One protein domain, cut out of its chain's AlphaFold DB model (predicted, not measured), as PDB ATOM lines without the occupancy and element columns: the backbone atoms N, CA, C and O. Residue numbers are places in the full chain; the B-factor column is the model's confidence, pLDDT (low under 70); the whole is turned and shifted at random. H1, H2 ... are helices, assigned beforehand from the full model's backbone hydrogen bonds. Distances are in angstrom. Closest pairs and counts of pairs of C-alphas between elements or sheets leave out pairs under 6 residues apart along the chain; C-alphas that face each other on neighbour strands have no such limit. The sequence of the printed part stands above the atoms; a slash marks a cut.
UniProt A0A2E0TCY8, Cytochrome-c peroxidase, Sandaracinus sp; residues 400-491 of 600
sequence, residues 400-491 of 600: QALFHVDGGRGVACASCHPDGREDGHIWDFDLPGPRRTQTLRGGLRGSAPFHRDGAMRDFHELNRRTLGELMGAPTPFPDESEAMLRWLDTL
ATOM      1  N   GLN A 400     -47.940   6.702  -0.673       95.06
ATOM      2  CA  GLN A 400     -47.207   7.328   0.430       95.06
ATOM      3  C   GLN A 400     -47.536   6.663   1.771       95.06
ATOM      4  O   GLN A 400     -46.631   6.383   2.562       95.06
ATOM      5  N   ALA A 401     -48.816   6.383   2.028       92.06
ATOM      6  CA  ALA A 401     -49.251   5.802   3.290       92.06
ATOM      7  C   ALA A 401     -48.680   4.391   3.495       92.06
ATOM      8  O   ALA A 401     -48.197   4.084   4.586       92.06
ATOM      9  N   LEU A 402     -48.693   3.548   2.455       92.75
ATOM     10  CA  LEU A 402     -48.125   2.197   2.500       92.75
ATOM     11  C   LEU A 402     -46.603   2.201   2.672       92.75
ATOM     12  O   LEU A 402     -46.065   1.321   3.333       92.75
ATOM     13  N   PHE A 403     -45.907   3.193   2.120       95.88
ATOM     14  CA  PHE A 403     -44.454   3.293   2.254       95.88
ATOM     15  C   PHE A 403     -43.995   3.596   3.691       95.88
ATOM     16  O   PHE A 403     -42.929   3.149   4.125       95.88
ATOM     17  N   HIS A 404     -44.797   4.360   4.437       94.25
ATOM     18  CA  HIS A 404     -44.443   4.808   5.786       94.25
ATOM     19  C   HIS A 404     -45.083   3.980   6.897       94.25
ATOM     20  O   HIS A 404     -44.614   4.052   8.027       94.25
ATOM     21  N   VAL A 405     -46.147   3.221   6.628       89.00
ATOM     22  CA  VAL A 405     -46.833   2.447   7.671       89.00
ATOM     23  C   VAL A 405     -45.966   1.295   8.177       89.00
ATOM     24  O   VAL A 405     -45.221   0.676   7.419       89.00
ATOM     25  N   ASP A 406     -46.090   0.987   9.467       90.38
ATOM     26  CA  ASP A 406     -45.576  -0.261  10.020       90.38
ATOM     27  C   ASP A 406     -46.170  -1.462   9.263       90.38
ATOM     28  O   ASP A 406     -47.391  -1.613   9.167       90.38
ATOM     29  N   GLY A 407     -45.299  -2.346   8.770       83.75
ATOM     30  CA  GLY A 407     -45.660  -3.629   8.172       83.75
ATOM     31  C   GLY A 407     -46.288  -4.624   9.156       83.75
ATOM     32  O   GLY A 407     -46.505  -5.774   8.807       83.75
ATOM     33  N   GLY A 408     -46.582  -4.218  10.390       83.19
ATOM     34  CA  GLY A 408     -47.251  -5.021  11.415       83.19
ATOM     35  C   GLY A 408     -46.290  -5.755  12.346       83.19
ATOM     36  O   GLY A 408     -46.738  -6.522  13.199       83.19
ATOM     37  N   ARG A 409     -44.980  -5.544  12.181       88.38
ATOM     38  CA  ARG A 409     -43.922  -6.138  13.010       88.38
ATOM     39  C   ARG A 409     -42.762  -5.177  13.260       88.38
ATOM     40  O   ARG A 409     -41.619  -5.612  13.387       88.38
ATOM     41  N   GLY A 410     -43.031  -3.877  13.311       89.50
ATOM     42  CA  GLY A 410     -42.060  -2.903  13.789       89.50
ATOM     43  C   GLY A 410     -41.129  -2.306  12.736       89.50
ATOM     44  O   GLY A 410     -40.123  -1.709  13.112       89.50
ATOM     45  N   VAL A 411     -41.425  -2.459  11.442       92.31
ATOM     46  CA  VAL A 411     -40.580  -1.954  10.345       92.31
ATOM     47  C   VAL A 411     -41.437  -1.436   9.191       92.31
ATOM     48  O   VAL A 411     -42.447  -2.042   8.841       92.31
ATOM     49  N   ALA A 412     -41.024  -0.321   8.589       94.19
ATOM     50  CA  ALA A 412     -41.639   0.281   7.403       94.19
ATOM     51  C   ALA A 412     -40.619   0.359   6.252       94.19
ATOM     52  O   ALA A 412     -39.413   0.259   6.486       94.19
ATOM     53  N   CYS A 413     -41.063   0.596   5.011       96.31
ATOM     54  CA  CYS A 413     -40.136   0.783   3.884       96.31
ATOM     55  C   CYS A 413     -39.202   1.975   4.152       96.31
ATOM     56  O   CYS A 413     -37.982   1.872   4.000       96.31
ATOM     57  N   ALA A 414     -39.763   3.069   4.675       96.31
ATOM     58  CA  ALA A 414     -39.017   4.256   5.082       96.31
ATOM     59  C   ALA A 414     -37.987   4.012   6.208       96.31
ATOM     60  O   ALA A 414     -37.149   4.877   6.449       96.31
ATOM     61  N   SER A 415     -38.007   2.852   6.886       95.31
ATOM     62  CA  SER A 415     -37.000   2.517   7.902       95.31
ATOM     63  C   SER A 415     -35.640   2.250   7.263       95.31
ATOM     64  O   SER A 415     -34.626   2.599   7.852       95.31
ATOM     65  N   CYS A 416     -35.596   1.668   6.064       95.56
ATOM     66  CA  CYS A 416     -34.345   1.521   5.303       95.56
ATOM     67  C   CYS A 416     -34.201   2.635   4.254       95.56
ATOM     68  O   CYS A 416     -33.094   3.004   3.876       95.56
ATOM     69  N   HIS A 417     -35.322   3.208   3.808       96.38
ATOM     70  CA  HIS A 417     -35.379   4.222   2.758       96.38
ATOM     71  C   HIS A 417     -35.870   5.589   3.281       96.38
ATOM     72  O   HIS A 417     -36.935   6.056   2.856       96.38
ATOM     73  N   PRO A 418     -35.139   6.252   4.204       95.06
ATOM     74  CA  PRO A 418     -35.559   7.540   4.759       95.06
ATOM     75  C   PRO A 418     -35.720   8.576   3.638       95.06
ATOM     76  O   PRO A 418     -34.865   8.685   2.762       95.06
ATOM     77  N   ASP A 419     -36.832   9.314   3.616       92.38
ATOM     78  CA  ASP A 419     -37.182  10.277   2.552       92.38
ATOM     79  C   ASP A 419     -37.223   9.685   1.118       92.38
ATOM     80  O   ASP A 419     -37.022  10.406   0.129       92.38
ATOM     81  N   GLY A 420     -37.436   8.366   0.999       93.81
ATOM     82  CA  GLY A 420     -37.348   7.608  -0.259       93.81
ATOM     83  C   GLY A 420     -35.912   7.298  -0.704       93.81
ATOM     84  O   GLY A 420     -35.697   6.816  -1.813       93.81
ATOM     85  N   ARG A 421     -34.911   7.609   0.125       92.38
ATOM     86  CA  ARG A 421     -33.480   7.449  -0.170       92.38
ATOM     87  C   ARG A 421     -32.989   6.084   0.313       92.38
ATOM     88  O   ARG A 421     -33.666   5.077   0.139       92.38
ATOM     89  N   GLU A 422     -31.794   6.048   0.881       92.88
ATOM     90  CA  GLU A 422     -31.138   4.873   1.434       92.88
ATOM     91  C   GLU A 422     -30.485   5.230   2.770       92.88
ATOM     92  O   GLU A 422     -30.123   6.382   3.013       92.88
ATOM     93  N   ASP A 423     -30.376   4.242   3.649       93.69
ATOM     94  CA  ASP A 423     -29.831   4.364   5.002       93.69
ATOM     95  C   ASP A 423     -28.304   4.205   5.076       93.69
ATOM     96  O   ASP A 423     -27.728   4.310   6.159       93.69
ATOM     97  N   GLY A 424     -27.638   3.947   3.948       90.94
ATOM     98  CA  GLY A 424     -26.203   3.688   3.873       90.94
ATOM     99  C   GLY A 424     -25.777   2.336   4.440       90.94
ATOM    100  O   GLY A 424     -24.577   2.069   4.498       90.94
ATOM    101  N   HIS A 425     -26.717   1.487   4.865       93.62
ATOM    102  CA  HIS A 425     -26.406   0.238   5.548       93.62
ATOM    103  C   HIS A 425     -26.098  -0.891   4.563       93.62
ATOM    104  O   HIS A 425     -26.709  -1.007   3.496       93.62
ATOM    105  N   ILE A 426     -25.135  -1.729   4.946       92.88
ATOM    106  CA  ILE A 426     -24.764  -2.948   4.231       92.88
ATOM    107  C   ILE A 426     -25.363  -4.125   4.996       92.88
ATOM    108  O   ILE A 426     -24.949  -4.427   6.114       92.88
ATOM    109  N   TRP A 427     -26.356  -4.757   4.390       93.19
ATOM    110  CA  TRP A 427     -27.057  -5.911   4.921       93.19
ATOM    111  C   TRP A 427     -26.333  -7.201   4.551       93.19
ATOM    112  O   TRP A 427     -25.935  -7.399   3.398       93.19
ATOM    113  N   ASP A 428     -26.219  -8.082   5.535       92.62
ATOM    114  CA  ASP A 428     -25.849  -9.477   5.350       92.62
ATOM    115  C   ASP A 428     -27.140 -10.291   5.374       92.62
ATOM    116  O   ASP A 428     -27.825 -10.336   6.394       92.62
ATOM    117  N   PHE A 429     -27.535 -10.842   4.234       91.19
ATOM    118  CA  PHE A 429     -28.706 -11.711   4.135       91.19
ATOM    119  C   PHE A 429     -28.229 -13.154   3.982       91.19
ATOM    120  O   PHE A 429     -27.117 -13.377   3.515       91.19
ATOM    121  N   ASP A 430     -29.094 -14.132   4.245       91.00
ATOM    122  CA  ASP A 430     -28.874 -15.555   3.919       91.00
ATOM    123  C   ASP A 430     -28.872 -15.846   2.391       91.00
ATOM    124  O   ASP A 430     -29.346 -16.877   1.907       91.00
ATOM    125  N   LEU A 431     -28.323 -14.913   1.610       85.75
ATOM    126  CA  LEU A 431     -28.174 -14.900   0.164       85.75
ATOM    127  C   LEU A 431     -26.700 -14.648  -0.208       85.75
ATOM    128  O   LEU A 431     -25.951 -14.062   0.570       85.75
ATOM    129  N   PRO A 432     -26.254 -15.033  -1.417       82.31
ATOM    130  CA  PRO A 432     -24.884 -14.770  -1.844       82.31
ATOM    131  C   PRO A 432     -24.537 -13.272  -1.908       82.31
ATOM    132  O   PRO A 432     -25.050 -12.524  -2.753       82.31
ATOM    133  N   GLY A 433     -23.585 -12.885  -1.059       82.69
ATOM    134  CA  GLY A 433     -22.940 -11.576  -1.041       82.69
ATOM    135  C   GLY A 433     -23.751 -10.485  -0.324       82.69
ATOM    136  O   GLY A 433     -24.980 -10.554  -0.257       82.69
ATOM    137  N   PRO A 434     -23.073  -9.438   0.172       87.31
ATOM    138  CA  PRO A 434     -23.723  -8.342   0.879       87.31
ATOM    139  C   PRO A 434     -24.656  -7.534  -0.031       87.31
ATOM    140  O   PRO A 434     -24.562  -7.545  -1.269       87.31
ATOM    141  N   ARG A 435     -25.590  -6.817   0.596       86.50
ATOM    142  CA  ARG A 435     -26.559  -5.956  -0.083       86.50
ATOM    143  C   ARG A 435     -26.610  -4.593   0.581       86.50
ATOM    144  O   ARG A 435     -27.006  -4.465   1.730       86.50
ATOM    145  N   ARG A 436     -26.299  -3.549  -0.176       89.50
ATOM    146  CA  ARG A 436     -26.568  -2.175   0.240       89.50
ATOM    147  C   ARG A 436     -28.009  -1.774  -0.075       89.50
ATOM    148  O   ARG A 436     -28.512  -2.094  -1.155       89.50
ATOM    149  N   THR A 437     -28.642  -1.026   0.827       92.25
ATOM    150  CA  THR A 437     -29.931  -0.378   0.548       92.25
ATOM    151  C   THR A 437     -29.823   0.557  -0.662       92.25
ATOM    152  O   THR A 437     -28.933   1.401  -0.734       92.25
ATOM    153  N   GLN A 438     -30.732   0.417  -1.628       88.94
ATOM    154  CA  GLN A 438     -30.740   1.240  -2.842       88.94
ATOM    155  C   GLN A 438     -31.593   2.499  -2.651       88.94
ATOM    156  O   GLN A 438     -32.581   2.478  -1.925       88.94
ATOM    157  N   THR A 439     -31.238   3.602  -3.311       91.06
ATOM    158  CA  THR A 439     -32.130   4.772  -3.370       91.06
ATOM    159  C   THR A 439     -33.382   4.435  -4.181       91.06
ATOM    160  O   THR A 439     -33.285   3.732  -5.184       91.06
ATOM    161  N   LEU A 440     -34.537   4.965  -3.778       93.94
ATOM    162  CA  LEU A 440     -35.798   4.833  -4.516       93.94
ATOM    163  C   LEU A 440     -36.228   6.144  -5.196       93.94
ATOM    164  O   LEU A 440     -37.279   6.200  -5.826       93.94
ATOM    165  N   ARG A 441     -35.417   7.203  -5.078       92.31
ATOM    166  CA  ARG A 441     -35.627   8.499  -5.745       92.31
ATOM    167  C   ARG A 441     -35.085   8.510  -7.168       92.31
ATOM    168  O   ARG A 441     -34.078   7.862  -7.442       92.31
ATOM    169  N   GLY A 442     -35.668   9.358  -8.018       89.06
ATOM    170  CA  GLY A 442     -35.210   9.566  -9.397       89.06
ATOM    171  C   GLY A 442     -35.911   8.698 -10.443       89.06
ATOM    172  O   GLY A 442     -35.455   8.646 -11.583       89.06
ATOM    173  N   GLY A 443     -37.023   8.061 -10.067       89.06
ATOM    174  CA  GLY A 443     -37.847   7.243 -10.951       89.06
ATOM    175  C   GLY A 443     -37.448   5.765 -10.958       89.06
ATOM    176  O   GLY A 443     -36.308   5.396 -11.229       89.06
ATOM    177  N   LEU A 444     -38.422   4.902 -10.704       90.69
ATOM    178  CA  LEU A 444     -38.322   3.444 -10.727       90.69
ATOM    179  C   LEU A 444     -39.087   2.834 -11.905       90.69
ATOM    180  O   LEU A 444     -38.825   1.696 -12.301       90.69
ATOM    181  N   ARG A 445     -40.025   3.565 -12.519       90.31
ATOM    182  CA  ARG A 445     -40.696   3.069 -13.726       90.31
ATOM    183  C   ARG A 445     -39.703   2.756 -14.838       90.31
ATOM    184  O   ARG A 445     -38.844   3.561 -15.189       90.31
ATOM    185  N   GLY A 446     -39.876   1.575 -15.425       86.19
ATOM    186  CA  GLY A 446     -39.039   1.088 -16.518       86.19
ATOM    187  C   GLY A 446     -37.706   0.476 -16.084       86.19
ATOM    188  O   GLY A 446     -37.030  -0.062 -16.947       86.19
ATOM    189  N   SER A 447     -37.357   0.479 -14.790       86.94
ATOM    190  CA  SER A 447     -36.135  -0.169 -14.286       86.94
ATOM    191  C   SER A 447     -36.351  -1.624 -13.863       86.94
ATOM    192  O   SER A 447     -35.621  -2.128 -13.019       86.94
ATOM    193  N   ALA A 448     -37.403  -2.274 -14.363       88.81
ATOM    194  CA  ALA A 448     -37.606  -3.699 -14.143       88.81
ATOM    195  C   ALA A 448     -36.650  -4.507 -15.050       88.81
ATOM    196  O   ALA A 448     -36.437  -4.093 -16.192       88.81
ATOM    197  N   PRO A 449     -36.155  -5.679 -14.617       90.56
ATOM    198  CA  PRO A 449     -36.447  -6.340 -13.343       90.56
ATOM    199  C   PRO A 449     -35.833  -5.617 -12.134       90.56
ATOM    200  O   PRO A 449     -34.853  -4.901 -12.253       90.56
ATOM    201  N   PHE A 450     -36.446  -5.787 -10.962       88.88
ATOM    202  CA  PHE A 450     -35.992  -5.198  -9.705       88.88
ATOM    203  C   PHE A 450     -35.106  -6.160  -8.901       88.88
ATOM    204  O   PHE A 450     -35.108  -7.374  -9.127       88.88
ATOM    205  N   HIS A 451     -34.443  -5.589  -7.886       82.12
ATOM    206  CA  HIS A 451     -33.282  -6.132  -7.171       82.12
ATOM    207  C   HIS A 451     -32.039  -6.204  -8.048       82.12
ATOM    208  O   HIS A 451     -32.130  -6.419  -9.238       82.12
ATOM    209  N   ARG A 452     -30.863  -6.047  -7.437       77.75
ATOM    210  CA  ARG A 452     -29.573  -5.973  -8.143       77.75
ATOM    211  C   ARG A 452     -29.257  -7.191  -9.023       77.75
ATOM    212  O   ARG A 452     -28.446  -7.096  -9.937       77.75
ATOM    213  N   ASP A 453     -29.812  -8.349  -8.692       79.31
ATOM    214  CA  ASP A 453     -29.662  -9.596  -9.445       79.31
ATOM    215  C   ASP A 453     -30.761  -9.794 -10.512       79.31
ATOM    216  O   ASP A 453     -30.757 -10.801 -11.233       79.31
ATOM    217  N   GLY A 454     -31.694  -8.846 -10.633       82.38
ATOM    218  CA  GLY A 454     -32.871  -8.924 -11.488       82.38
ATOM    219  C   GLY A 454     -33.866 -10.001 -11.046       82.38
ATOM    220  O   GLY A 454     -34.570 -10.567 -11.886       82.38
ATOM    221  N   ALA A 455     -33.892 -10.366  -9.758       84.69
ATOM    222  CA  ALA A 455     -34.695 -11.488  -9.267       84.69
ATOM    223  C   ALA A 455     -36.210 -11.228  -9.246       84.69
ATOM    224  O   ALA A 455     -36.976 -12.181  -9.101       84.69
ATOM    225  N   MET A 456     -36.656  -9.975  -9.349       89.75
ATOM    226  CA  MET A 456     -38.072  -9.611  -9.261       89.75
ATOM    227  C   MET A 456     -38.553  -9.039 -10.585       89.75
ATOM    228  O   MET A 456     -38.043  -8.030 -11.059       89.75
ATOM    229  N   ARG A 457     -39.557  -9.663 -11.201       93.31
ATOM    230  CA  ARG A 457     -39.991  -9.292 -12.554       93.31
ATOM    231  C   ARG A 457     -40.620  -7.904 -12.616       93.31
ATOM    232  O   ARG A 457     -40.502  -7.227 -13.632       93.31
ATOM    233  N   ASP A 458     -41.336  -7.516 -11.569       93.94
ATOM    234  CA  ASP A 458     -42.120  -6.289 -11.516       93.94
ATOM    235  C   ASP A 458     -42.216  -5.750 -10.078       93.94
ATOM    236  O   ASP A 458     -41.807  -6.398  -9.110       93.94
ATOM    237  N   PHE A 459     -42.726  -4.524  -9.938       95.12
ATOM    238  CA  PHE A 459     -42.781  -3.836  -8.647       95.12
ATOM    239  C   PHE A 459     -43.795  -4.476  -7.689       95.12
ATOM    240  O   PHE A 459     -43.616  -4.459  -6.471       95.12
ATOM    241  N   HIS A 460     -44.849  -5.093  -8.228       95.75
ATOM    242  CA  HIS A 460     -45.811  -5.824  -7.416       95.75
ATOM    243  C   HIS A 460     -45.173  -7.067  -6.785       95.75
ATOM    244  O   HIS A 460     -45.368  -7.312  -5.595       95.75
ATOM    245  N   GLU A 461     -44.361  -7.818  -7.530       95.69
ATOM    246  CA  GLU A 461     -43.581  -8.927  -6.981       95.69
ATOM    247  C   GLU A 461     -42.625  -8.465  -5.872       95.69
ATOM    248  O   GLU A 461     -42.536  -9.136  -4.836       95.69
ATOM    249  N   LEU A 462     -41.985  -7.301  -6.042       94.12
ATOM    250  CA  LEU A 462     -41.140  -6.689  -5.014       94.12
ATOM    251  C   LEU A 462     -41.915  -6.393  -3.739       94.12
ATOM    252  O   LEU A 462     -41.533  -6.858  -2.666       94.12
ATOM    253  N   ASN A 463     -43.036  -5.687  -3.841       94.38
ATOM    254  CA  ASN A 463     -43.852  -5.359  -2.678       94.38
ATOM    255  C   ASN A 463     -44.441  -6.606  -2.017       94.38
ATOM    256  O   ASN A 463     -44.450  -6.727  -0.794       94.38
ATOM    257  N   ARG A 464     -44.896  -7.574  -2.811       94.12
ATOM    258  CA  ARG A 464     -45.416  -8.846  -2.307       94.12
ATOM    259  C   ARG A 464     -44.368  -9.568  -1.457       94.12
ATOM    260  O   ARG A 464     -44.709 -10.045  -0.377       94.12
ATOM    261  N   ARG A 465     -43.117  -9.632  -1.924       92.75
ATOM    262  CA  ARG A 465     -42.019 -10.310  -1.222       92.75
ATOM    263  C   ARG A 465     -41.506  -9.487  -0.040       92.75
ATOM    264  O   ARG A 465     -41.477  -9.990   1.076       92.75
ATOM    265  N   THR A 466     -41.155  -8.224  -0.235       92.44
ATOM    266  CA  THR A 466     -40.549  -7.405   0.825       92.44
ATOM    267  C   THR A 466     -41.580  -6.964   1.863       92.44
ATOM    268  O   THR A 466     -41.453  -7.317   3.035       92.44
ATOM    269  N   LEU A 467     -42.634  -6.255   1.450       91.75
ATOM    270  CA  LEU A 467     -43.649  -5.738   2.371       91.75
ATOM    271  C   LEU A 467     -44.541  -6.866   2.912       91.75
ATOM    272  O   LEU A 467     -44.732  -6.984   4.121       91.75
ATOM    273  N   GLY A 468     -45.053  -7.729   2.031       90.19
ATOM    274  CA  GLY A 468     -45.967  -8.805   2.422       90.19
ATOM    275  C   GLY A 468     -45.294  -9.957   3.176       90.19
ATOM    276  O   GLY A 468     -45.769 -10.383   4.227       90.19
ATOM    277  N   GLU A 469     -44.189 -10.495   2.653       91.75
ATOM    278  CA  GLU A 469     -43.556 -11.681   3.246       91.75
ATOM    279  C   GLU A 469     -42.505 -11.326   4.295       91.75
ATOM    280  O   GLU A 469     -42.626 -11.802   5.421       91.75
ATOM    281  N   LEU A 470     -41.486 -10.528   3.960       92.75
ATOM    282  CA  LEU A 470     -40.338 -10.283   4.846       92.75
ATOM    283  C   LEU A 470     -40.685  -9.365   6.022       92.75
ATOM    284  O   LEU A 470     -40.341  -9.686   7.159       92.75
ATOM    285  N   MET A 471     -41.394  -8.261   5.774       92.00
ATOM    286  CA  MET A 471     -41.829  -7.317   6.815       92.00
ATOM    287  C   MET A 471     -43.068  -7.810   7.574       92.00
ATOM    288  O   MET A 471     -43.265  -7.447   8.731       92.00
ATOM    289  N   GLY A 472     -43.862  -8.692   6.959       88.12
ATOM    290  CA  GLY A 472     -45.017  -9.330   7.592       88.12
ATOM    291  C   GLY A 472     -46.339  -8.578   7.448       88.12
ATOM    292  O   GLY A 472     -47.282  -8.896   8.178       88.12
ATOM    293  N   ALA A 473     -46.422  -7.619   6.522       87.50
ATOM    294  CA  ALA A 473     -47.650  -6.881   6.261       87.50
ATOM    295  C   ALA A 473     -48.685  -7.765   5.555       87.50
ATOM    296  O   ALA A 473     -48.338  -8.777   4.938       87.50
ATOM    297  N   PRO A 474     -49.973  -7.381   5.564       87.62
ATOM    298  CA  PRO A 474     -50.911  -7.926   4.597       87.62
ATOM    299  C   PRO A 474     -50.340  -7.777   3.185       87.62
ATOM    300  O   PRO A 474     -49.862  -6.703   2.821       87.62
ATOM    301  N   THR A 475     -50.391  -8.851   2.394       88.31
ATOM    302  CA  THR A 475     -49.908  -8.815   1.014       88.31
ATOM    303  C   THR A 475     -50.591  -7.668   0.256       88.31
ATOM    304  O   THR A 475     -51.828  -7.667   0.191       88.31
ATOM    305  N   PRO A 476     -49.823  -6.712  -0.302       89.25
ATOM    306  CA  PRO A 476     -50.394  -5.598  -1.047       89.25
ATOM    307  C   PRO A 476     -51.029  -6.102  -2.340       89.25
ATOM    308  O   PRO A 476     -50.538  -7.058  -2.941       89.25
ATOM    309  N   PHE A 477     -52.104  -5.462  -2.784       92.69
ATOM    310  CA  PHE A 477     -52.716  -5.725  -4.086       92.69
ATOM    311  C   PHE A 477     -51.898  -5.102  -5.236       92.69
ATOM    312  O   PHE A 477     -51.044  -4.234  -5.005       92.69
ATOM    313  N   PRO A 478     -52.120  -5.531  -6.495       94.88
ATOM    314  CA  PRO A 478     -51.449  -4.939  -7.651       94.88
ATOM    315  C   PRO A 478     -51.666  -3.426  -7.786       94.88
ATOM    316  O   PRO A 478     -50.716  -2.697  -8.042       94.88
ATOM    317  N   ASP A 479     -52.882  -2.934  -7.557       95.88
ATOM    318  CA  ASP A 479     -53.213  -1.504  -7.639       95.88
ATOM    319  C   ASP A 479     -52.637  -0.678  -6.476       95.88
ATOM    320  O   ASP A 479     -52.203   0.451  -6.683       95.88
ATOM    321  N   GLU A 480     -52.554  -1.243  -5.270       95.75
ATOM    322  CA  GLU A 480     -51.812  -0.666  -4.139       95.75
ATOM    323  C   GLU A 480     -50.310  -0.562  -4.456       95.75
ATOM    324  O   GLU A 480     -49.662   0.435  -4.133       95.75
ATOM    325  N   SER A 481     -49.760  -1.573  -5.137       96.38
ATOM    326  CA  SER A 481     -48.360  -1.575  -5.575       96.38
ATOM    327  C   SER A 481     -48.110  -0.523  -6.657       96.38
ATOM    328  O   SER A 481     -47.141   0.226  -6.556       96.38
ATOM    329  N   GLU A 482     -49.002  -0.397  -7.641       96.94
ATOM    330  CA  GLU A 482     -48.945   0.677  -8.642       96.94
ATOM    331  C   GLU A 482     -49.110   2.066  -8.009       96.94
ATOM    332  O   GLU A 482     -48.439   3.010  -8.424       96.94
ATOM    333  N   ALA A 483     -49.953   2.212  -6.979       97.56
ATOM    334  CA  ALA A 483     -50.095   3.476  -6.259       97.56
ATOM    335  C   ALA A 483     -48.794   3.890  -5.558       97.56
ATOM    336  O   ALA A 483     -48.402   5.053  -5.629       97.56
ATOM    337  N   MET A 484     -48.100   2.938  -4.932       97.31
ATOM    338  CA  MET A 484     -46.794   3.179  -4.317       97.31
ATOM    339  C   MET A 484     -45.710   3.490  -5.353       97.31
ATOM    340  O   MET A 484     -44.942   4.424  -5.138       97.31
ATOM    341  N   LEU A 485     -45.676   2.782  -6.489       96.94
ATOM    342  CA  LEU A 485     -44.741   3.083  -7.579       96.94
ATOM    343  C   LEU A 485     -44.969   4.490  -8.142       96.94
ATOM    344  O   LEU A 485     -44.011   5.242  -8.298       96.94
ATOM    345  N   ARG A 486     -46.233   4.874  -8.379       97.12
ATOM    346  CA  ARG A 486     -46.595   6.226  -8.831       97.12
ATOM    347  C   ARG A 486     -46.071   7.289  -7.868       97.12
ATOM    348  O   ARG A 486     -45.519   8.279  -8.331       97.12
ATOM    349  N   TRP A 487     -46.258   7.102  -6.562       97.38
ATOM    350  CA  TRP A 487     -45.758   8.044  -5.560       97.38
ATOM    351  C   TRP A 487     -44.223   8.097  -5.533       97.38
ATOM    352  O   TRP A 487     -43.656   9.181  -5.515       97.38
ATOM    353  N   LEU A 488     -43.529   6.956  -5.595       97.19
ATOM    354  CA  LEU A 488     -42.060   6.937  -5.647       97.19
ATOM    355  C   LEU A 488     -41.510   7.669  -6.880       97.19
ATOM    356  O   LEU A 488     -40.513   8.381  -6.775       97.19
ATOM    357  N   ASP A 489     -42.184   7.551  -8.026       95.38
ATOM    358  CA  ASP A 489     -41.807   8.239  -9.264       95.38
ATOM    359  C   ASP A 489     -41.989   9.769  -9.201       95.38
ATOM    360  O   ASP A 489     -41.414  10.469 -10.036       95.38
ATOM    361  N   THR A 490     -42.731  10.313  -8.224       95.06
ATOM    362  CA  THR A 490     -42.786  11.772  -8.010       95.06
ATOM    363  C   THR A 490     -41.580  12.300  -7.239       95.06
ATOM    364  O   THR A 490     -41.333  13.506  -7.239       95.06
ATOM    365  N   LEU A 491     -40.796  11.428  -6.593       94.19
ATOM    366  CA  LEU A 491     -39.649  11.847  -5.796       94.19
ATOM    367  C   LEU A 491     -38.461  12.190  -6.709       94.19
ATOM    368  O   LEU A 491     -37.890  11.290  -7.343       94.19
TER     369      LEU A 491
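This is residues 400 to 491 of the 600 residues of the protein "Cytochrome-c peroxidase" of Sandaracinus sp (UniProt A0A2E0TCY8). Little regular structure is present: two 12-residue helices, H3 and H4, meet as an L, the short helix H1 packs on H4 with the short helix H2 next to H1, and a long loop stretch, residues 417 to 458, makes much of the rest. The printed part has 92 residues, with four named helices, H1 to H4 in order, holding 33, and no named strand; the class is all helix. It is compact, with a radius of gyration of the C-alphas of 12.5 A, and spans 32 by 30 by 24 A.

H3, residues 459 to 470, touches H4, residues 478 to 489, with residues 459 to 463 alone, about perpendicular at 76 degrees; their closest C-alphas, of His 460 and Ser 481, are 5.3 A apart. H4, with residues 484 to 488 alone, touches H1, residues 400 to 404; the closest C-alphas are those of Gln 400 and Trp 487, 6.2 A. H1 touches H2, residues 413 to 416, at C-alphas 403 and 413, their closest, 5.3 A. H2 and H3 are close but not clearly touching. In H1, H3 and H4 every O i to N i+4 pair is within hydrogen-bond range; H2 is too short for one.

H3 measures 15.2 A from C-alpha 459 at (-42.781, -3.836, -8.647). H4 measures 16.4 A, ending at C-alpha 489 at (-41.807, 8.239, -9.264).

The link from H2 to H3 is long; residues 426 to 427 pair antiparallel with 435 to 436. The printed part has no cut, and no printed residue is under pLDDT 70.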